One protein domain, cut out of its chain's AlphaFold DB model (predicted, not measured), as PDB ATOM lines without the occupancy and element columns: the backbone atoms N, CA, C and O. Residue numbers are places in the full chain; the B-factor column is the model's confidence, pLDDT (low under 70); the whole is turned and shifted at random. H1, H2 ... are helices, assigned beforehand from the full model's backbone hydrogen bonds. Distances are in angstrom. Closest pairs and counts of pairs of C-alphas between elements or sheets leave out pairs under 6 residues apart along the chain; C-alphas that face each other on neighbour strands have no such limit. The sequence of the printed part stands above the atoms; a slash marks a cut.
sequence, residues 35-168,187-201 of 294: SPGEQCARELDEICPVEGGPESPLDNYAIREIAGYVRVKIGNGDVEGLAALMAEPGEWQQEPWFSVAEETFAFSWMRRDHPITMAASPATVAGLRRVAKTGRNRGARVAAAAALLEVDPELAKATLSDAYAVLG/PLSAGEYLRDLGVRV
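What this domain is: This is residues 35 to 168 and 187 to 201 of the 294 residues of an uncharacterized protein of marine sediment metagenome (UniProt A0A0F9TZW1). Two groups of helices stand end to end along the longest axis, with H5 in the middle between them: H1, H2, H3 and H4 at one end, and H6, H7 and H8, an up-and-down bundle in which each helix runs against the one before, towards the other. The groups join where H3 runs beside H6 and H5 beside H7; H9 lies at the far end beyond the bundle, and the long loop of residues 48 to 59 lies at the opposite end. The printed part has 149 residues with nine named helices, H1 to H9 in chain order, and no named strand; its class is all helix. It is compact, with a radius of gyration of the C-alphas of 15.3 A and spans of 46 by 35 by 25 A.

How they stand to each other: H1, residues 36 to 47, and H2, residues 60 to 76, form a helical hairpin at a steep tilt of 40 degrees, closest at the C-alphas of Leu 44 and Ile 66, 6.9 A apart. With residues 36 to 41 alone H1 touches H3, residues 80 to 87, about perpendicular at 84 degrees; the closest C-alphas, of Gly 37 and Leu 85, are 3.8 A apart. H4, residues 91 to 94, touches no helix but is near H1, the C-alphas of Ala 41 and Trp 92 being 6.4 A apart. H5, residues 96 to 110, touches H2 at a steep tilt of 41 degrees, closest at the C-alphas of Ala 67 and Thr 104, 5.9 A. H6, residues 122 to 134, is the hub, touching four helices, among them H3 at a shallow tilt of 28 degrees, closest at the C-alphas of Ala 87 and Gly 127, 4.2 A. H7, residues 138 to 147, touches H5 at a shallow tilt of 32 degrees, closest at the C-alphas of Glu 103 and Ala 140, 4.4 A. H7 and H8, residues 153 to 165, form a helical hairpin, closest at the C-alphas of Ala 145 and Ala 156, 4.3 A. H9, residues 190 to 196, only just touches H8, with 3 pairs of C-alphas within 8 A, the closest those of Leu 160 and Leu 194, 7.7 A. Every O i to N i+4 pair is within hydrogen-bond range in H1, H2, H3, H6, H7, H8 and H9; H5 has 10 of 11, and H4 is too short for such a pair.

Where its parts are: H1 begins at C-alpha 36 (7.507, -30.814, 11.676). H2 is 24.4 A long, H5 22.5 A, H6 18.3 A and H8 17.5 A. H9 ends at C-alpha 196 (36.551, -22.183, 35.055).

The domain as a whole: The C-alphas farthest apart, of Glu 51 and Asp 196, are 47.1 A apart. Residues 169 to 186 are not printed, and C-alphas 168 and 187 are 21.4 A apart across the cut. The links H1 to H2 and H5 to H6 are long. The pLDDT is under 70 in residues 49 to 57, 111 to 119, 164 to 168 and 187 to 201.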
ATOM      1  N   SER A  35       5.812 -28.047   8.009       90.94
ATOM      2  CA  SER A  35       7.060 -28.496   8.624       90.94
ATOM      3  C   SER A  35       6.764 -29.286   9.912       90.94
ATOM      4  O   SER A  35       5.707 -29.105  10.528       90.94
ATOM      5  N   PRO A  36       7.680 -30.149  10.385       92.56
ATOM      6  CA  PRO A  36       7.507 -30.814  11.676       92.56
ATOM      7  C   PRO A  36       7.282 -29.827  12.835       92.56
ATOM      8  O   PRO A  36       6.529 -30.129  13.762       92.56
ATOM      9  N   GLY A  37       7.902 -28.641  12.770       91.00
ATOM     10  CA  GLY A  37       7.687 -27.556  13.727       91.00
ATOM     11  C   GLY A  37       6.279 -26.969  13.634       91.00
ATOM     12  O   GLY A  37       5.606 -26.856  14.656       91.00
ATOM     13  N   GLU A  38       5.796 -26.684  12.424       93.00
ATOM     14  CA  GLU A  38       4.430 -26.199  12.176       93.00
ATOM     15  C   GLU A  38       3.363 -27.201  12.614       93.00
ATOM     16  O   GLU A  38       2.354 -26.820  13.209       93.00
ATOM     17  N   GLN A  39       3.575 -28.490  12.349       93.31
ATOM     18  CA  GLN A  39       2.665 -29.535  12.804       93.31
ATOM     19  C   GLN A  39       2.622 -29.592  14.337       93.31
ATOM     20  O   GLN A  39       1.541 -29.636  14.917       93.31
ATOM     21  N   CYS A  40       3.782 -29.536  14.998       92.38
ATOM     22  CA  CYS A  40       3.854 -29.528  16.458       92.38
ATOM     23  C   CYS A  40       3.229 -28.260  17.066       92.38
ATOM     24  O   CYS A  40       2.578 -28.340  18.106       92.38
ATOM     25  N   ALA A  41       3.370 -27.107  16.402       91.38
ATOM     26  CA  ALA A  41       2.720 -25.865  16.809       91.38
ATOM     27  C   ALA A  41       1.192 -25.993  16.767       91.38
ATOM     28  O   ALA A  41       0.532 -25.667  17.747       91.38
ATOM     29  N   ARG A  42       0.640 -26.557  15.681       91.94
ATOM     30  CA  ARG A  42      -0.806 -26.817  15.561       91.94
ATOM     31  C   ARG A  42      -1.318 -27.755  16.653       91.94
ATOM     32  O   ARG A  42      -2.363 -27.490  17.233       91.94
ATOM     33  N   GLU A  43      -0.573 -28.818  16.972       92.06
ATOM     34  CA  GLU A  43      -0.929 -29.725  18.076       92.06
ATOM     35  C   GLU A  43      -0.984 -28.989  19.428       92.06
ATOM     36  O   GLU A  43      -1.872 -29.250  20.238       92.06
ATOM     37  N   LEU A  44      -0.059 -28.058  19.688       88.62
ATOM     38  CA  LEU A  44      -0.046 -27.264  20.922       88.62
ATOM     39  C   LEU A  44      -1.156 -26.204  20.965       88.62
ATOM     40  O   LEU A  44      -1.756 -26.019  22.027       88.62
ATOM     41  N   ASP A  45      -1.477 -25.573  19.834       87.50
ATOM     42  CA  ASP A  45      -2.613 -24.650  19.711       87.50
ATOM     43  C   ASP A  45      -3.951 -25.352  19.989       87.50
ATOM     44  O   ASP A  45      -4.825 -24.788  20.643       87.50
ATOM     45  N   GLU A  46      -4.113 -26.604  19.545       87.69
ATOM     46  CA  GLU A  46      -5.315 -27.401  19.829       87.69
ATOM     47  C   GLU A  46      -5.454 -27.753  21.319       87.69
ATOM     48  O   GLU A  46      -6.569 -27.826  21.839       87.69
ATOM     49  N   ILE A  47      -4.333 -27.959  22.020       83.06
ATOM     50  CA  ILE A  47      -4.306 -28.259  23.462       83.06
ATOM     51  C   ILE A  47      -4.608 -27.009  24.292       83.06
ATOM     52  O   ILE A  47      -5.231 -27.095  25.353       83.06
ATOM     53  N   CYS A  48      -4.149 -25.847  23.838       75.81
ATOM     54  CA  CYS A  48      -4.304 -24.578  24.535       75.81
ATOM     55  C   CYS A  48      -4.783 -23.495  23.570       75.81
ATOM     56  O   CYS A  48      -4.006 -22.591  23.253       75.81
ATOM     57  N   PRO A  49      -6.061 -23.538  23.148       68.38
ATOM     58  CA  PRO A  49      -6.631 -22.443  22.391       68.38
ATOM     59  C   PRO A  49      -6.612 -21.214  23.294       68.38
ATOM     60  O   PRO A  49      -7.341 -21.135  24.286       68.38
ATOM     61  N   VAL A  50      -5.723 -20.266  23.002       61.44
ATOM     62  CA  VAL A  50      -5.649 -19.026  23.766       61.44
ATOM     63  C   VAL A  50      -6.881 -18.207  23.389       61.44
ATOM     64  O   VAL A  50      -6.923 -17.534  22.361       61.44
ATOM     65  N   GLU A  51      -7.930 -18.277  24.209       59.31
ATOM     66  CA  GLU A  51      -9.054 -17.346  24.123       59.31
ATOM     67  C   GLU A  51      -8.594 -15.982  24.660       59.31
ATOM     68  O   GLU A  51      -8.793 -15.616  25.818       59.31
ATOM     69  N   GLY A  52      -7.879 -15.241  23.818       55.75
ATOM     70  CA  GLY A  52      -7.283 -13.953  24.148       55.75
ATOM     71  C   GLY A  52      -6.093 -13.676  23.242       55.75
ATOM     72  O   GLY A  52      -5.406 -14.593  22.815       55.75
ATOM     73  N   GLY A  53      -5.855 -12.409  22.904       55.78
ATOM     74  CA  GLY A  53      -4.673 -12.042  22.122       55.78
ATOM     75  C   GLY A  53      -3.359 -12.424  22.831       55.78
ATOM     76  O   GLY A  53      -3.383 -12.837  23.991       55.78
ATOM     77  N   PRO A  54      -2.201 -12.200  22.191       56.22
ATOM     78  CA  PRO A  54      -0.877 -12.599  22.695       56.22
ATOM     79  C   PRO A  54      -0.484 -12.003  24.064       56.22
ATOM     80  O   PRO A  54       0.529 -12.389  24.640       56.22
ATOM     81  N   GLU A  55      -1.274 -11.071  24.602       56.59
ATOM     82  CA  GLU A  55      -1.092 -10.472  25.930       56.59
ATOM     83  C   GLU A  55      -1.886 -11.178  27.047       56.59
ATOM     84  O   GLU A  55      -1.724 -10.839  28.220       56.59
ATOM     85  N   SER A  56      -2.750 -12.146  26.717       62.44
ATOM     86  CA  SER A  56      -3.538 -12.872  27.716       62.44
ATOM     87  C   SER A  56      -2.645 -13.854  28.486       62.44
ATOM     88  O   SER A  56      -2.005 -14.710  27.867       62.44
ATOM     89  N   PRO A  57      -2.562 -13.764  29.826       68.50
ATOM     90  CA  PRO A  57      -1.784 -14.713  30.606       68.50
ATOM     91  C   PRO A  57      -2.416 -16.105  30.519       68.50
ATOM     92  O   PRO A  57      -3.624 -16.260  30.697       68.50
ATOM     93  N   LEU A  58      -1.590 -17.128  30.290       74.44
ATOM     94  CA  LEU A  58      -2.037 -18.517  30.369       74.44
ATOM     95  C   LEU A  58      -2.500 -18.831  31.785       74.44
ATOM     96  O   LEU A  58      -1.836 -18.474  32.764       74.44
ATOM     97  N   ASP A  59      -3.605 -19.556  31.897       79.81
ATOM     98  CA  ASP A  59      -4.003 -20.093  33.183       79.81
ATOM     99  C   ASP A  59      -3.110 -21.280  33.601       79.81
ATOM    100  O   ASP A  59      -2.349 -21.872  32.826       79.81
ATOM    101  N   ASN A  60      -3.193 -21.644  34.882       74.06
ATOM    102  CA  ASN A  60      -2.404 -22.743  35.440       74.06
ATOM    103  C   ASN A  60      -2.746 -24.112  34.831       74.06
ATOM    104  O   ASN A  60      -1.956 -25.046  34.981       74.06
ATOM    105  N   TYR A  61      -3.924 -24.264  34.225       78.75
ATOM    106  CA  TYR A  61      -4.338 -25.510  33.597       78.75
ATOM    107  C   TYR A  61      -3.620 -25.676  32.253       78.75
ATOM    108  O   TYR A  61      -2.908 -26.663  32.072       78.75
ATOM    109  N   ALA A  62      -3.669 -24.656  31.399       80.25
ATOM    110  CA  ALA A  62      -2.961 -24.590  30.128       80.25
ATOM    111  C   ALA A  62      -1.455 -24.849  30.293       80.25
ATOM    112  O   ALA A  62      -0.880 -25.710  29.627       80.25
ATOM    113  N   ILE A  63      -0.818 -24.189  31.270       79.56
ATOM    114  CA  ILE A  63       0.608 -24.396  31.586       79.56
ATOM    115  C   ILE A  63       0.911 -25.876  31.886       79.56
ATOM    116  O   ILE A  63       1.941 -26.403  31.459       79.56
ATOM    117  N   ARG A  64       0.029 -26.559  32.629       77.62
ATOM    118  CA  ARG A  64       0.207 -27.975  32.985       77.62
ATOM    119  C   ARG A  64       0.022 -28.898  31.788       77.62
ATOM    120  O   ARG A  64       0.802 -29.841  31.671       77.62
ATOM    121  N   GLU A  65      -0.951 -28.629  30.925       86.56
ATOM    122  CA  GLU A  65      -1.199 -29.418  29.713       86.56
ATOM    123  C   GLU A  65      -0.025 -29.306  28.731       86.56
ATOM    124  O   GLU A  65       0.521 -30.328  28.313       86.56
ATOM    125  N   ILE A  66       0.470 -28.090  28.466       86.94
ATOM    126  CA  ILE A  66       1.658 -27.860  27.623       86.94
ATOM    127  C   ILE A  66       2.871 -28.599  28.197       86.94
ATOM    128  O   ILE A  66       3.563 -29.342  27.495       86.94
ATOM    129  N   ALA A  67       3.127 -28.436  29.499       84.06
ATOM    130  CA  ALA A  67       4.248 -29.103  30.146       84.06
ATOM    131  C   ALA A  67       4.102 -30.637  30.119       84.06
ATOM    132  O   ALA A  67       5.097 -31.355  29.980       84.06
ATOM    133  N   GLY A  68       2.874 -31.144  30.254       81.12
ATOM    134  CA  GLY A  68       2.531 -32.557  30.134       81.12
ATOM    135  C   GLY A  68       2.823 -33.100  28.738       81.12
ATOM    136  O   GLY A  68       3.568 -34.075  28.617       81.12
ATOM    137  N   TYR A  69       2.327 -32.429  27.697       90.94
ATOM    138  CA  TYR A  69       2.559 -32.779  26.294       90.94
ATOM    139  C   TYR A  69       4.055 -32.881  25.977       90.94
ATOM    140  O   TYR A  69       4.521 -33.925  25.512       90.94
ATOM    141  N   VAL A  70       4.837 -31.847  26.320       86.69
ATOM    142  CA  VAL A  70       6.288 -31.820  26.057       86.69
ATOM    143  C   VAL A  70       6.997 -32.987  26.749       86.69
ATOM    144  O   VAL A  70       7.809 -33.682  26.134       86.69
ATOM    145  N   ARG A  71       6.675 -33.252  28.022       82.88
ATOM    146  CA  ARG A  71       7.287 -34.350  28.785       82.88
ATOM    147  C   ARG A  71       6.926 -35.722  28.227       82.88
ATOM    148  O   ARG A  71       7.793 -36.590  28.217       82.88
ATOM    149  N   VAL A  72       5.689 -35.927  27.774       84.25
ATOM    150  CA  VAL A  72       5.243 -37.198  27.177       84.25
ATOM    151  C   VAL A  72       5.955 -37.452  25.852       84.25
ATOM    152  O   VAL A  72       6.519 -38.529  25.669       84.25
ATOM    153  N   LYS A  73       6.004 -36.458  24.961       87.62
ATOM    154  CA  LYS A  73       6.711 -36.540  23.674       87.62
ATOM    155  C   LYS A  73       8.194 -36.877  23.865       87.62
ATOM    156  O   LYS A  73       8.688 -37.861  23.318       87.62
ATOM    157  N   ILE A  74       8.874 -36.160  24.766       82.12
ATOM    158  CA  ILE A  74      10.262 -36.456  25.163       82.12
ATOM    159  C   ILE A  74      10.384 -37.847  25.813       82.12
ATOM    160  O   ILE A  74      11.334 -38.585  25.534       82.12
ATOM    161  N   GLY A  75       9.426 -38.225  26.663       77.00
ATOM    162  CA  GLY A  75       9.275 -39.545  27.285       77.00
ATOM    163  C   GLY A  75       9.285 -40.688  26.276       77.00
ATOM    164  O   GLY A  75      10.029 -41.649  26.447       77.00
ATOM    165  N   ASN A  76       8.520 -40.518  25.202       80.88
ATOM    166  CA  ASN A  76       8.318 -41.503  24.144       80.88
ATOM    167  C   ASN A  76       9.409 -41.476  23.061       80.88
ATOM    168  O   ASN A  76       9.382 -42.305  22.156       80.88
ATOM    169  N   GLY A  77      10.351 -40.529  23.124       79.62
ATOM    170  CA  GLY A  77      11.365 -40.330  22.083       79.62
ATOM    171  C   GLY A  77      10.848 -39.629  20.820       79.62
ATOM    172  O   GLY A  77      11.604 -39.477  19.865       79.62
ATOM    173  N   ASP A  78       9.602 -39.154  20.820       85.88
ATOM    174  CA  ASP A  78       9.003 -38.352  19.746       85.88
ATOM    175  C   ASP A  78       9.416 -36.880  19.911       85.88
ATOM    176  O   ASP A  78       8.661 -36.032  20.386       85.88
ATOM    177  N   VAL A  79      10.691 -36.602  19.632       86.38
ATOM    178  CA  VAL A  79      11.323 -35.301  19.914       86.38
ATOM    179  C   VAL A  79      11.571 -34.456  18.675       86.38
ATOM    180  O   VAL A  79      11.980 -33.307  18.811       86.38
ATOM    181  N   GLU A  80      11.355 -35.000  17.480       88.62
ATOM    182  CA  GLU A  80      11.715 -34.334  16.226       88.62
ATOM    183  C   GLU A  80      10.844 -33.101  15.968       88.62
ATOM    184  O   GLU A  80      11.388 -32.014  15.776       88.62
ATOM    185  N   GLY A  81       9.517 -33.230  16.093       91.06
ATOM    186  CA  GLY A  81       8.591 -32.099  15.965       91.06
ATOM    187  C   GLY A  81       8.837 -31.012  17.016       91.06
ATOM    188  O   GLY A  81       8.927 -29.837  16.678       91.06
ATOM    189  N   LEU A  82       9.059 -31.397  18.280       91.62
ATOM    190  CA  LEU A  82       9.393 -30.450  19.353       91.62
ATOM    191  C   LEU A  82      10.730 -29.747  19.118       91.62
ATOM    192  O   LEU A  82      10.866 -28.558  19.384       91.62
ATOM    193  N   ALA A  83      11.738 -30.469  18.645       92.31
ATOM    194  CA  ALA A  83      13.035 -29.882  18.365       92.31
ATOM    195  C   ALA A  83      12.975 -28.912  17.176       92.31
ATOM    196  O   ALA A  83      13.562 -27.831  17.252       92.31
ATOM    197  N   ALA A  84      12.237 -29.272  16.122       93.50
ATOM    198  CA  ALA A  84      11.959 -28.407  14.981       93.50
ATOM    199  C   ALA A  84      11.186 -27.151  15.409       93.50
ATOM    200  O   ALA A  84      11.610 -26.047  15.084       93.50
ATOM    201  N   LEU A  85      10.150 -27.304  16.242       94.31
ATOM    202  CA  LEU A  85       9.372 -26.204  16.822       94.31
ATOM    203  C   LEU A  85      10.262 -25.160  17.519       94.31
ATOM    204  O   LEU A  85      10.018 -23.957  17.400       94.31
ATOM    205  N   MET A  86      11.301 -25.613  18.234       95.25
ATOM    206  CA  MET A  86      12.263 -24.723  18.896       95.25
ATOM    207  C   MET A  86      13.275 -24.114  17.928       95.25
ATOM    208  O   MET A  86      13.690 -22.976  18.128       95.25
ATOM    209  N   ALA A  87      13.724 -24.868  16.923       93.06
ATOM    210  CA  ALA A  87      14.804 -24.468  16.024       93.06
ATOM    211  C   ALA A  87      14.339 -23.527  14.901       93.06
ATOM    212  O   ALA A  87      15.064 -22.595  14.541       93.06
ATOM    213  N   GLU A  88      13.153 -23.772  14.351       92.44
ATOM    214  CA  GLU A  88      12.612 -23.077  13.185       92.44
ATOM    215  C   GLU A  88      11.971 -21.738  13.588       92.44
ATOM    216  O   GLU A  88      11.290 -21.645  14.613       92.44
ATOM    217  N   PRO A  89      12.199 -20.652  12.833       89.06
ATOM    218  CA  PRO A  89      11.427 -19.429  13.004       89.06
ATOM    219  C   PRO A  89       9.981 -19.661  12.551       89.06
ATOM    220  O   PRO A  89       9.754 -20.261  11.506       89.06
ATOM    221  N   GLY A  90       9.017 -19.142  13.307       89.12
ATOM    222  CA  GLY A  90       7.599 -19.286  12.986       89.12
ATOM    223  C   GLY A  90       6.727 -18.328  13.782       89.12
ATOM    224  O   GLY A  90       7.157 -17.797  14.810       89.12
ATOM    225  N   GLU A  91       5.503 -18.093  13.305       90.31
ATOM    226  CA  GLU A  91       4.546 -17.180  13.954       90.31
ATOM    227  C   GLU A  91       4.176 -17.651  15.365       90.31
ATOM    228  O   GLU A  91       4.083 -16.826  16.273       90.31
ATOM    229  N   TRP A  92       4.125 -18.974  15.577       88.62
ATOM    230  CA  TRP A  92       3.887 -19.602  16.882       88.62
ATOM    231  C   TRP A  92       4.869 -19.149  17.960       88.62
ATOM    232  O   TRP A  92       4.570 -19.214  19.148       88.62
ATOM    233  N   GLN A  93       6.052 -18.658  17.578       90.12
ATOM    234  CA  GLN A  93       7.005 -18.142  18.548       90.12
ATOM    235  C   GLN A  93       6.452 -16.938  19.294       90.12
ATOM    236  O   GLN A  93       6.971 -16.665  20.364       90.12
ATOM    237  N   GLN A  94       5.449 -16.224  18.765       88.25
ATOM    238  CA  GLN A  94       4.789 -15.118  19.457       88.25
ATOM    239  C   GLN A  94       3.765 -15.571  20.493       88.25
ATOM    240  O   GLN A  94       3.484 -14.804  21.414       88.25
ATOM    241  N   GLU A  95       3.300 -16.814  20.408       87.38
ATOM    242  CA  GLU A  95       2.244 -17.318  21.270       87.38
ATOM    243  C   GLU A  95       2.682 -17.389  22.742       87.38
ATOM    244  O   GLU A  95       3.844 -17.709  23.045       87.38
ATOM    245  N   PRO A  96       1.770 -17.120  23.696       84.62
ATOM    246  CA  PRO A  96       2.078 -17.205  25.122       84.62
ATOM    247  C   PRO A  96       2.602 -18.590  25.530       84.62
ATOM    248  O   PRO A  96       3.571 -18.697  26.295       84.62
ATOM    249  N   TRP A  97       2.002 -19.657  24.986       88.19
ATOM    250  CA  TRP A  97       2.336 -21.050  25.307       88.19
ATOM    251  C   TRP A  97       3.742 -21.446  24.870       88.19
ATOM    252  O   TRP A  97       4.350 -22.320  25.497       88.19
ATOM    253  N   PHE A  98       4.302 -20.773  23.861       91.19
ATOM    254  CA  PHE A  98       5.623 -21.104  23.339       91.19
ATOM    255  C   PHE A  98       6.702 -20.964  24.413       91.19
ATOM    256  O   PHE A  98       7.578 -21.816  24.525       91.19
ATOM    257  N   SER A  99       6.601 -19.942  25.270       89.19
ATOM    258  CA  SER A  99       7.547 -19.740  26.377       89.19
ATOM    259  C   SER A  99       7.570 -20.915  27.367       89.19
ATOM    260  O   SER A  99       8.637 -21.330  27.819       89.19
ATOM    261  N   VAL A 100       6.403 -21.502  27.649       87.38
ATOM    262  CA  VAL A 100       6.245 -22.660  28.542       87.38
ATOM    263  C   VAL A 100       6.776 -23.930  27.884       87.38
ATOM    264  O   VAL A 100       7.452 -24.733  28.538       87.38
ATOM    265  N   ALA A 101       6.488 -24.116  26.593       90.50
ATOM    266  CA  ALA A 101       6.988 -25.244  25.816       90.50
ATOM    267  C   ALA A 101       8.522 -25.209  25.714       90.50
ATOM    268  O   ALA A 101       9.175 -26.221  25.969       90.50
ATOM    269  N   GLU A 102       9.090 -24.036  25.426       92.75
ATOM    270  CA  GLU A 102      10.530 -23.776  25.362       92.75
ATOM    271  C   GLU A 102      11.226 -24.100  26.689       92.75
ATOM    272  O   GLU A 102      12.197 -24.863  26.729       92.75
ATOM    273  N   GLU A 103      10.699 -23.567  27.795       87.94
ATOM    274  CA  GLU A 103      11.234 -23.819  29.130       87.94
ATOM    275  C   GLU A 103      11.155 -25.306  29.486       87.94
ATOM    276  O   GLU A 103      12.155 -25.914  29.881       87.94
ATOM    277  N   THR A 104       9.997 -25.935  29.281       87.00
ATOM    278  CA  THR A 104       9.812 -27.359  29.591       87.00
ATOM    279  C   THR A 104      10.711 -28.247  28.735       87.00
ATOM    280  O   THR A 104      11.250 -29.231  29.248       87.00
ATOM    281  N   PHE A 105      10.910 -27.908  27.461       90.25
ATOM    282  CA  PHE A 105      11.816 -28.620  26.566       90.25
ATOM    283  C   PHE A 105      13.253 -28.568  27.099       90.25
ATOM    284  O   PHE A 105      13.862 -29.617  27.315       90.25
ATOM    285  N   ALA A 106      13.765 -27.374  27.413       88.19
ATOM    286  CA  ALA A 106      15.119 -27.197  27.935       88.19
ATOM    287  C   ALA A 106      15.337 -27.922  29.277       88.19
ATOM    288  O   ALA A 106      16.310 -28.661  29.444       88.19
ATOM    289  N   PHE A 107      14.405 -27.779  30.226       80.88
ATOM    290  CA  PHE A 107      14.508 -28.432  31.536       80.88
ATOM    291  C   PHE A 107      14.404 -29.955  31.461       80.88
ATOM    292  O   PHE A 107      15.071 -30.650  32.230       80.88
ATOM    293  N   SER A 108      13.585 -30.490  30.554       80.50
ATOM    294  CA  SER A 108      13.465 -31.939  30.350       80.50
ATOM    295  C   SER A 108      14.784 -32.563  29.897       80.50
ATOM    296  O   SER A 108      15.118 -33.661  30.339       80.50
ATOM    297  N   TRP A 109      15.552 -31.852  29.069       78.19
ATOM    298  CA  TRP A 109      16.873 -32.298  28.625       78.19
ATOM    299  C   TRP A 109      17.964 -32.079  29.671       78.19
ATOM    300  O   TRP A 109      18.814 -32.945  29.838       78.19
ATOM    301  N   MET A 110      17.903 -30.991  30.443       72.19
ATOM    302  CA  MET A 110      18.822 -30.774  31.566       72.19
ATOM    303  C   MET A 110      18.689 -31.859  32.652       72.19
ATOM    304  O   MET A 110      19.681 -32.253  33.259       72.19
ATOM    305  N   ARG A 111      17.463 -32.336  32.922       62.38
ATOM    306  CA  ARG A 111      17.153 -33.295  34.003       62.38
ATOM    307  C   ARG A 111      17.386 -34.764  33.647       62.38
ATOM    308  O   ARG A 111      17.338 -35.601  34.544       62.38
ATOM    309  N   ARG A 112      17.589 -35.092  32.371       55.28
ATOM    310  CA  ARG A 112      17.931 -36.449  31.932       55.28
ATOM    311  C   ARG A 112      19.442 -36.663  32.095       55.28
ATOM    312  O   ARG A 112      20.195 -36.443  31.160       55.28
ATOM    313  N   ASP A 113      19.848 -37.020  33.314       46.56
ATOM    314  CA  ASP A 113      21.099 -37.716  33.683       46.56
ATOM    315  C   ASP A 113      22.451 -37.199  33.128       46.56
ATOM    316  O   ASP A 113      23.386 -37.982  33.000       46.56
ATOM    317  N   HIS A 114      22.598 -35.882  32.924       43.25
ATOM    318  CA  HIS A 114      23.839 -35.184  32.527       43.25
ATOM    319  C   HIS A 114      24.407 -35.521  31.141       43.25
ATOM    320  O   HIS A 114      24.510 -36.677  30.742       43.25
ATOM    321  N   PRO A 115      25.054 -34.502  30.549       50.94
ATOM    322  CA  PRO A 115      24.651 -33.701  29.377       50.94
ATOM    323  C   PRO A 115      24.068 -34.530  28.225       50.94
ATOM    324  O   PRO A 115      24.029 -35.751  28.277       50.94
ATOM    325  N   ILE A 116      23.600 -33.896  27.146       46.91
ATOM    326  CA  ILE A 116      23.285 -34.659  25.931       46.91
ATOM    327  C   ILE A 116      24.542 -35.431  25.495       46.91
ATOM    328  O   ILE A 116      25.452 -34.896  24.875       46.91
ATOM    329  N   THR A 117      24.603 -36.708  25.851       49.62
ATOM    330  CA  THR A 117      25.573 -37.674  25.355       49.62
ATOM    331  C   THR A 117      24.863 -38.499  24.291       49.62
ATOM    332  O   THR A 117      23.719 -38.879  24.503       49.62
ATOM    333  N   MET A 118      25.526 -38.691  23.140       43.12
ATOM    334  CA  MET A 118      25.278 -39.554  21.953       43.12
ATOM    335  C   MET A 118      23.846 -39.889  21.448       43.12
ATOM    336  O   MET A 118      23.728 -40.448  20.361       43.12
ATOM    337  N   ALA A 119      22.768 -39.567  22.160       53.22
ATOM    338  CA  ALA A 119      21.402 -40.028  21.921       53.22
ATOM    339  C   ALA A 119      20.444 -38.909  21.483       53.22
ATOM    340  O   ALA A 119      19.349 -39.205  21.006       53.22
ATOM    341  N   ALA A 120      20.817 -37.633  21.626       70.75
ATOM    342  CA  ALA A 120      19.994 -36.560  21.076       70.75
ATOM    343  C   ALA A 120      20.186 -36.461  19.564       70.75
ATOM    344  O   ALA A 120      21.306 -36.531  19.052       70.75
ATOM    345  N   SER A 121      19.085 -36.245  18.851       83.81
ATOM    346  CA  SER A 121      19.141 -36.025  17.414       83.81
ATOM    347  C   SER A 121      19.813 -34.678  17.095       83.81
ATOM    348  O   SER A 121      19.790 -33.752  17.917       83.81
ATOM    349  N   PRO A 122      20.369 -34.510  15.881       88.06
ATOM    350  CA  PRO A 122      20.863 -33.213  15.418       88.06
ATOM    351  C   PRO A 122      19.819 -32.093  15.543       88.06
ATOM    352  O   PRO A 122      20.174 -30.966  15.887       88.06
ATOM    353  N   ALA A 123      18.537 -32.414  15.333       88.69
ATOM    354  CA  ALA A 123      17.433 -31.478  15.516       88.69
ATOM    355  C   ALA A 123      17.322 -31.021  16.976       88.69
ATOM    356  O   ALA A 123      17.238 -29.824  17.235       88.69
ATOM    357  N   THR A 124      17.390 -31.939  17.949       89.56
ATOM    358  CA  THR A 124      17.359 -31.588  19.379       89.56
ATOM    359  C   THR A 124      18.503 -30.649  19.752       89.56
ATOM    360  O   THR A 124      18.275 -29.644  20.427       89.56
ATOM    361  N   VAL A 125      19.721 -30.936  19.284       90.25
ATOM    362  CA  VAL A 125      20.883 -30.066  19.518       90.25
ATOM    363  C   VAL A 125      20.662 -28.686  18.891       90.25
ATOM    364  O   VAL A 125      20.951 -27.673  19.525       90.25
ATOM    365  N   ALA A 126      20.117 -28.620  17.672       92.56
ATOM    366  CA  ALA A 126      19.782 -27.356  17.019       92.56
ATOM    367  C   ALA A 126      18.727 -26.556  17.806       92.56
ATOM    368  O   ALA A 126      18.923 -25.361  18.041       92.56
ATOM    369  N   GLY A 127      17.671 -27.220  18.283       93.75
ATOM    370  CA  GLY A 127      16.644 -26.624  19.137       93.75
ATOM    371  C   GLY A 127      17.241 -26.047  20.420       93.75
ATOM    372  O   GLY A 127      17.062 -24.869  20.712       93.75
ATOM    373  N   LEU A 128      18.053 -26.819  21.147       92.56
ATOM    374  CA  LEU A 128      18.706 -26.332  22.369       92.56
ATOM    375  C   LEU A 128      19.681 -25.184  22.099       92.56
ATOM    376  O   LEU A 128      19.734 -24.244  22.888       92.56
ATOM    377  N   ARG A 129      20.419 -25.202  20.982       95.12
ATOM    378  CA  ARG A 129      21.298 -24.083  20.597       95.12
ATOM    379  C   ARG A 129      20.499 -22.801  20.393       95.12
ATOM    380  O   ARG A 129      20.927 -21.734  20.833       95.12
ATOM    381  N   ARG A 130      19.342 -22.895  19.733       95.56
ATOM    382  CA  ARG A 130      18.428 -21.766  19.534       95.56
ATOM    383  C   ARG A 130      17.902 -21.263  20.879       95.56
ATOM    384  O   ARG A 130      18.068 -20.077  21.170       95.56
ATOM    385  N   VAL A 131      17.410 -22.149  21.745       94.81
ATOM    386  CA  VAL A 131      16.943 -21.767  23.091       94.81
ATOM    387  C   VAL A 131      18.065 -21.129  23.919       94.81
ATOM    388  O   VAL A 131      17.865 -20.067  24.492       94.81
ATOM    389  N   ALA A 132      19.283 -21.673  23.924       92.44
ATOM    390  CA  ALA A 132      20.411 -21.092  24.657       92.44
ATOM    391  C   ALA A 132      20.771 -19.670  24.176       92.44
ATOM    392  O   ALA A 132      21.073 -18.786  24.987       92.44
ATOM    393  N   LYS A 133      20.724 -19.422  22.861       94.19
ATOM    394  CA  LYS A 133      21.055 -18.113  22.272       94.19
ATOM    395  C   LYS A 133      19.970 -17.066  22.492       94.19
ATOM    396  O   LYS A 133      20.282 -15.893  22.656       94.19
ATOM    397  N   THR A 134      18.708 -17.476  22.430       91.62
ATOM    398  CA  THR A 134      17.596 -16.546  22.164       91.62
ATOM    399  C   THR A 134      16.305 -16.865  22.901       91.62
ATOM    400  O   THR A 134      15.296 -16.212  22.644       91.62
ATOM    401  N   GLY A 135      16.327 -17.853  23.794       88.06
ATOM    402  CA  GLY A 135      15.158 -18.228  24.573       88.06
ATOM    403  C   GLY A 135      14.596 -17.041  25.346       88.06
ATOM    404  O   GLY A 135      15.338 -16.177  25.822       88.06
ATOM    405  N   ARG A 136      13.271 -16.989  25.454       84.81
ATOM    406  CA  ARG A 136      12.539 -15.867  26.060       84.81
ATOM    407  C   ARG A 136      12.804 -15.779  27.554       84.81
ATOM    408  O   ARG A 136      12.980 -14.693  28.103       84.81
ATOM    409  N   ASN A 137      12.838 -16.938  28.208       82.12
ATOM    410  CA  ASN A 137      13.077 -17.043  29.637       82.12
ATOM    411  C   ASN A 137      14.561 -17.335  29.905       82.12
ATOM    412  O   ASN A 137      15.152 -18.262  29.348       82.12
ATOM    413  N   ARG A 138      15.160 -16.579  30.831       82.44
ATOM    414  CA  ARG A 138      16.509 -16.836  31.349       82.44
ATOM    415  C   ARG A 138      16.675 -18.279  31.841       82.44
ATOM    416  O   ARG A 138      17.701 -18.887  31.558       82.44
ATOM    417  N   GLY A 139      15.683 -18.824  32.547       76.19
ATOM    418  CA  GLY A 139      15.694 -20.205  33.032       76.19
ATOM    419  C   GLY A 139      15.829 -21.217  31.894       76.19
ATOM    420  O   GLY A 139      16.685 -22.097  31.960       76.19
ATOM    421  N   ALA A 140      15.070 -21.029  30.809       84.69
ATOM    422  CA  ALA A 140      15.153 -21.862  29.609       84.69
ATOM    423  C   ALA A 140      16.530 -21.762  28.936       84.69
ATOM    424  O   ALA A 140      17.134 -22.784  28.612       84.69
ATOM    425  N   ARG A 141      17.073 -20.541  28.793       87.94
ATOM    426  CA  ARG A 141      18.419 -20.308  28.236       87.94
ATOM    427  C   ARG A 141      19.502 -21.036  29.032       87.94
ATOM    428  O   ARG A 141      20.348 -21.702  28.441       87.94
ATOM    429  N   VAL A 142      19.464 -20.924  30.362       81.31
ATOM    430  CA  VAL A 142      20.416 -21.587  31.270       81.31
ATOM    431  C   VAL A 142      20.280 -23.105  31.182       81.31
ATOM    432  O   VAL A 142      21.286 -23.784  31.001       81.31
ATOM    433  N   ALA A 143      19.055 -23.638  31.243       80.75
ATOM    434  CA  ALA A 143      18.811 -25.075  31.146       80.75
ATOM    435  C   ALA A 143      19.281 -25.650  29.798       80.75
ATOM    436  O   ALA A 143      19.908 -26.708  29.760       80.75
ATOM    437  N   ALA A 144      19.046 -24.933  28.695       87.25
ATOM    438  CA  ALA A 144      19.498 -25.346  27.372       87.25
ATOM    439  C   ALA A 144      21.027 -25.291  27.235       87.25
ATOM    440  O   ALA A 144      21.628 -26.230  26.720       87.25
ATOM    441  N   ALA A 145      21.669 -24.233  27.737       84.94
ATOM    442  CA  ALA A 145      23.127 -24.124  27.760       84.94
ATOM    443  C   ALA A 145      23.767 -25.234  28.605       84.94
ATOM    444  O   ALA A 145      24.729 -25.863  28.174       84.94
ATOM    445  N   ALA A 146      23.188 -25.533  29.767       76.62
ATOM    446  CA  ALA A 146      23.597 -26.641  30.620       76.62
ATOM    447  C   ALA A 146      23.483 -28.005  29.915       76.62
ATOM    448  O   ALA A 146      24.380 -28.837  30.027       76.62
ATOM    449  N   ALA A 147      22.412 -28.235  29.150       79.44
ATOM    450  CA  ALA A 147      22.244 -29.469  28.379       79.44
ATOM    451  C   ALA A 147      23.280 -29.623  27.243       79.44
ATOM    452  O   ALA A 147      23.558 -30.745  26.815       79.44
ATOM    453  N   LEU A 148      23.854 -28.511  26.769       82.69
ATOM    454  CA  LEU A 148      24.807 -28.449  25.657       82.69
ATOM    455  C   LEU A 148      26.281 -28.516  26.074       82.69
ATOM    456  O   LEU A 148      27.129 -28.458  25.188       82.69
ATOM    457  N   LEU A 149      26.606 -28.646  27.364       75.81
ATOM    458  CA  LEU A 149      27.981 -28.510  27.873       75.81
ATOM    459  C   LEU A 149      29.031 -29.345  27.114       75.81
ATOM    460  O   LEU A 149      30.103 -28.830  26.829       75.81
ATOM    461  N   GLU A 150      28.713 -30.579  26.720       72.62
ATOM    462  CA  GLU A 150      29.656 -31.456  25.991       72.62
ATOM    463  C   GLU A 150      29.563 -31.324  24.468       72.62
ATOM    464  O   GLU A 150      30.491 -31.673  23.744       72.62
ATOM    465  N   VAL A 151      28.423 -30.854  23.956       79.69
ATOM    466  CA  VAL A 151      28.134 -30.820  22.512       79.69
ATOM    467  C   VAL A 151      28.515 -29.477  21.893       79.69
ATOM    468  O   VAL A 151      28.915 -29.404  20.732       79.69
ATOM    469  N   ASP A 152      28.353 -28.398  22.653       85.06
ATOM    470  CA  ASP A 152      28.668 -27.030  22.261       85.06
ATOM    471  C   ASP A 152      29.163 -26.230  23.483       85.06
ATOM    472  O   ASP A 152      28.463 -25.337  23.983       85.06
ATOM    473  N   PRO A 153      30.357 -26.570  24.008       79.00
ATOM    474  CA  PRO A 153      30.896 -25.965  25.224       79.00
ATOM    475  C   PRO A 153      31.074 -24.452  25.090       79.00
ATOM    476  O   PRO A 153      30.836 -23.718  26.049       79.00
ATOM    477  N   GLU A 154      31.455 -23.963  23.906       82.50
ATOM    478  CA  GLU A 154      31.659 -22.534  23.654       82.50
ATOM    479  C   GLU A 154      30.354 -21.748  23.788       82.50
ATOM    480  O   GLU A 154      30.311 -20.748  24.513       82.50
ATOM    481  N   LEU A 155      29.272 -22.216  23.153       86.44
ATOM    482  CA  LEU A 155      27.963 -21.589  23.301       86.44
ATOM    483  C   LEU A 155      27.454 -21.699  24.736       86.44
ATOM    484  O   LEU A 155      26.973 -20.708  25.287       86.44
ATOM    485  N   ALA A 156      27.569 -22.881  25.346       81.94
ATOM    486  CA  ALA A 156      27.154 -23.090  26.725       81.94
ATOM    487  C   ALA A 156      27.862 -22.099  27.662       81.94
ATOM    488  O   ALA A 156      27.214 -21.404  28.442       81.94
ATOM    489  N   LYS A 157      29.183 -21.948  27.512       73.81
ATOM    490  CA  LYS A 157      29.999 -20.976  28.247       73.81
ATOM    491  C   LYS A 157      29.535 -19.549  28.028       73.81
ATOM    492  O   LYS A 157      29.343 -18.833  29.009       73.81
ATOM    493  N   ALA A 158      29.360 -19.132  26.778       82.12
ATOM    494  CA  ALA A 158      28.935 -17.775  26.457       82.12
ATOM    495  C   ALA A 158      27.558 -17.462  27.065       82.12
ATOM    496  O   ALA A 158      27.408 -16.450  27.746       82.12
ATOM    497  N   THR A 159      26.582 -18.359  26.895       84.12
ATOM    498  CA  THR A 159      25.223 -18.181  27.422       84.12
ATOM    499  C   THR A 159      25.190 -18.192  28.945       84.12
ATOM    500  O   THR A 159      24.530 -17.339  29.531       84.12
ATOM    501  N   LEU A 160      25.881 -19.128  29.602       77.00
ATOM    502  CA  LEU A 160      25.923 -19.177  31.065       77.00
ATOM    503  C   LEU A 160      26.621 -17.930  31.616       77.00
ATOM    504  O   LEU A 160      26.097 -17.295  32.526       77.00
ATOM    505  N   SER A 161      27.745 -17.520  31.024       71.06
ATOM    506  CA  SER A 161      28.449 -16.299  31.433       71.06
ATOM    507  C   SER A 161      27.555 -15.067  31.297       71.06
ATOM    508  O   SER A 161      27.442 -14.315  32.253       71.06
ATOM    509  N   ASP A 162      26.865 -14.889  30.166       79.00
ATOM    510  CA  ASP A 162      25.905 -13.795  29.955       79.00
ATOM    511  C   ASP A 162      24.755 -13.840  30.975       79.00
ATOM    512  O   ASP A 162      24.477 -12.866  31.678       79.00
ATOM    513  N   ALA A 163      24.134 -15.011  31.131       73.62
ATOM    514  CA  ALA A 163      23.004 -15.201  32.028       73.62
ATOM    515  C   ALA A 163      23.368 -14.980  33.502       73.62
ATOM    516  O   ALA A 163      22.493 -14.598  34.281       73.62
ATOM    517  N   TYR A 164      24.615 -15.227  33.909       63.41
ATOM    518  CA  TYR A 164      25.095 -15.009  35.276       63.41
ATOM    519  C   TYR A 164      25.819 -13.666  35.469       63.41
ATOM    520  O   TYR A 164      25.837 -13.169  36.592       63.41
ATOM    521  N   ALA A 165      26.325 -13.018  34.414       58.78
ATOM    522  CA  ALA A 165      26.964 -11.698  34.487       58.78
ATOM    523  C   ALA A 165      25.987 -10.601  34.939       58.78
ATOM    524  O   ALA A 165      26.360  -9.716  35.708       58.78
ATOM    525  N   VAL A 166      24.717 -10.697  34.528       50.94
ATOM    526  CA  VAL A 166      23.642  -9.762  34.919       50.94
ATOM    527  C   VAL A 166      23.337  -9.814  36.424       50.94
ATOM    528  O   VAL A 166      22.816  -8.849  36.974       50.94
ATOM    529  N   LEU A 167      23.712 -10.892  37.125       50.09
ATOM    530  CA  LEU A 167      23.569 -10.976  38.583       50.09
ATOM    531  C   LEU A 167      24.654 -10.222  39.363       50.09
ATOM    532  O   LEU A 167      24.674 -10.344  40.583       50.09
ATOM    533  N   GLY A 168      25.528  -9.467  38.680       34.22
ATOM    534  CA  GLY A 168      26.411  -8.454  39.257       34.22
ATOM    535  C   GLY A 168      27.015  -8.852  40.597       34.22
ATOM    536  O   GLY A 168      26.534  -8.377  41.611       34.22
ATOM    537  N   PRO A 187      23.172 -28.146  37.034       40.34
ATOM    538  CA  PRO A 187      23.594 -29.531  36.902       40.34
ATOM    539  C   PRO A 187      24.654 -29.858  37.972       40.34
ATOM    540  O   PRO A 187      25.577 -29.063  38.145       40.34
ATOM    541  N   LEU A 188      24.545 -31.002  38.661       36.44
ATOM    542  CA  LEU A 188      25.618 -31.578  39.488       36.44
ATOM    543  C   LEU A 188      26.815 -31.915  38.575       36.44
ATOM    544  O   LEU A 188      26.905 -33.028  38.073       36.44
ATOM    545  N   SER A 189      27.646 -30.919  38.248       37.00
ATOM    546  CA  SER A 189      28.832 -30.945  37.355       37.00
ATOM    547  C   SER A 189      29.093 -29.569  36.727       37.00
ATOM    548  O   SER A 189      30.226 -29.242  36.376       37.00
ATOM    549  N   ALA A 190      28.067 -28.719  36.594       44.44
ATOM    550  CA  ALA A 190      28.232 -27.390  36.010       44.44
ATOM    551  C   ALA A 190      29.024 -26.451  36.926       44.44
ATOM    552  O   ALA A 190      29.536 -25.441  36.456       44.44
ATOM    553  N   GLY A 191      29.144 -26.751  38.223       49.75
ATOM    554  CA  GLY A 191      29.839 -25.893  39.169       49.75
ATOM    555  C   GLY A 191      31.340 -25.813  38.916       49.75
ATOM    556  O   GLY A 191      31.915 -24.756  39.154       49.75
ATOM    557  N   GLU A 192      31.987 -26.881  38.444       46.84
ATOM    558  CA  GLU A 192      33.404 -26.839  38.045       46.84
ATOM    559  C   GLU A 192      33.594 -26.037  36.760       46.84
ATOM    560  O   GLU A 192      34.386 -25.097  36.744       46.84
ATOM    561  N   TYR A 193      32.759 -26.291  35.754       48.97
ATOM    562  CA  TYR A 193      32.786 -25.534  34.508       48.97
ATOM    563  C   TYR A 193      32.547 -24.040  34.738       48.97
ATOM    564  O   TYR A 193      33.346 -23.216  34.317       48.97
ATOM    565  N   LEU A 194      31.494 -23.671  35.475       51.19
ATOM    566  CA  LEU A 194      31.176 -22.283  35.822       51.19
ATOM    567  C   LEU A 194      32.315 -21.609  36.612       51.19
ATOM    568  O   LEU A 194      32.580 -20.425  36.398       51.19
ATOM    569  N   ARG A 195      33.037 -22.353  37.463       54.50
ATOM    570  CA  ARG A 195      34.250 -21.860  38.139       54.50
ATOM    571  C   ARG A 195      35.377 -21.567  37.144       54.50
ATOM    572  O   ARG A 195      35.973 -20.494  37.233       54.50
ATOM    573  N   ASP A 196      35.600 -22.431  36.154       49.44
ATOM    574  CA  ASP A 196      36.551 -22.183  35.055       49.44
ATOM    575  C   ASP A 196      36.145 -20.991  34.166       49.44
ATOM    576  O   ASP A 196      36.970 -20.414  33.453       49.44
ATOM    577  N   LEU A 197      34.874 -20.575  34.219       45.91
ATOM    578  CA  LEU A 197      34.379 -19.354  33.572       45.91
ATOM    579  C   LEU A 197      34.600 -18.086  34.410       45.91
ATOM    580  O   LEU A 197      34.182 -17.007  33.995       45.91
ATOM    581  N   GLY A 198      35.227 -18.192  35.585       42.09
ATOM    582  CA  GLY A 198      35.375 -17.079  36.523       42.09
ATOM    583  C   GLY A 198      34.076 -16.714  37.249       42.09
ATOM    584  O   GLY A 198      34.022 -15.685  37.923       42.09
ATOM    585  N   VAL A 199      33.028 -17.539  37.142       44.88
ATOM    586  CA  VAL A 199      31.805 -17.373  37.930       44.88
ATOM    587  C   VAL A 199      32.080 -17.918  39.326       44.88
ATOM    588  O   VAL A 199      32.425 -19.089  39.503       44.88
ATOM    589  N   ARG A 200      31.921 -17.072  40.347       39.25
ATOM    590  CA  ARG A 200      32.039 -17.485  41.749       39.25
ATOM    591  C   ARG A 200      30.819 -18.323  42.134       39.25
ATOM    592  O   ARG A 200      29.864 -17.829  42.719       39.25
ATOM    593  N   VAL A 201      30.850 -19.602  41.778       45.22
ATOM    594  CA  VAL A 201      29.874 -20.587  42.245       45.22
ATOM    595  C   VAL A 201      30.300 -21.013  43.642       45.22
ATOM    596  O   VAL A 201      31.392 -21.561  43.823       45.22
TER     597      VAL A 201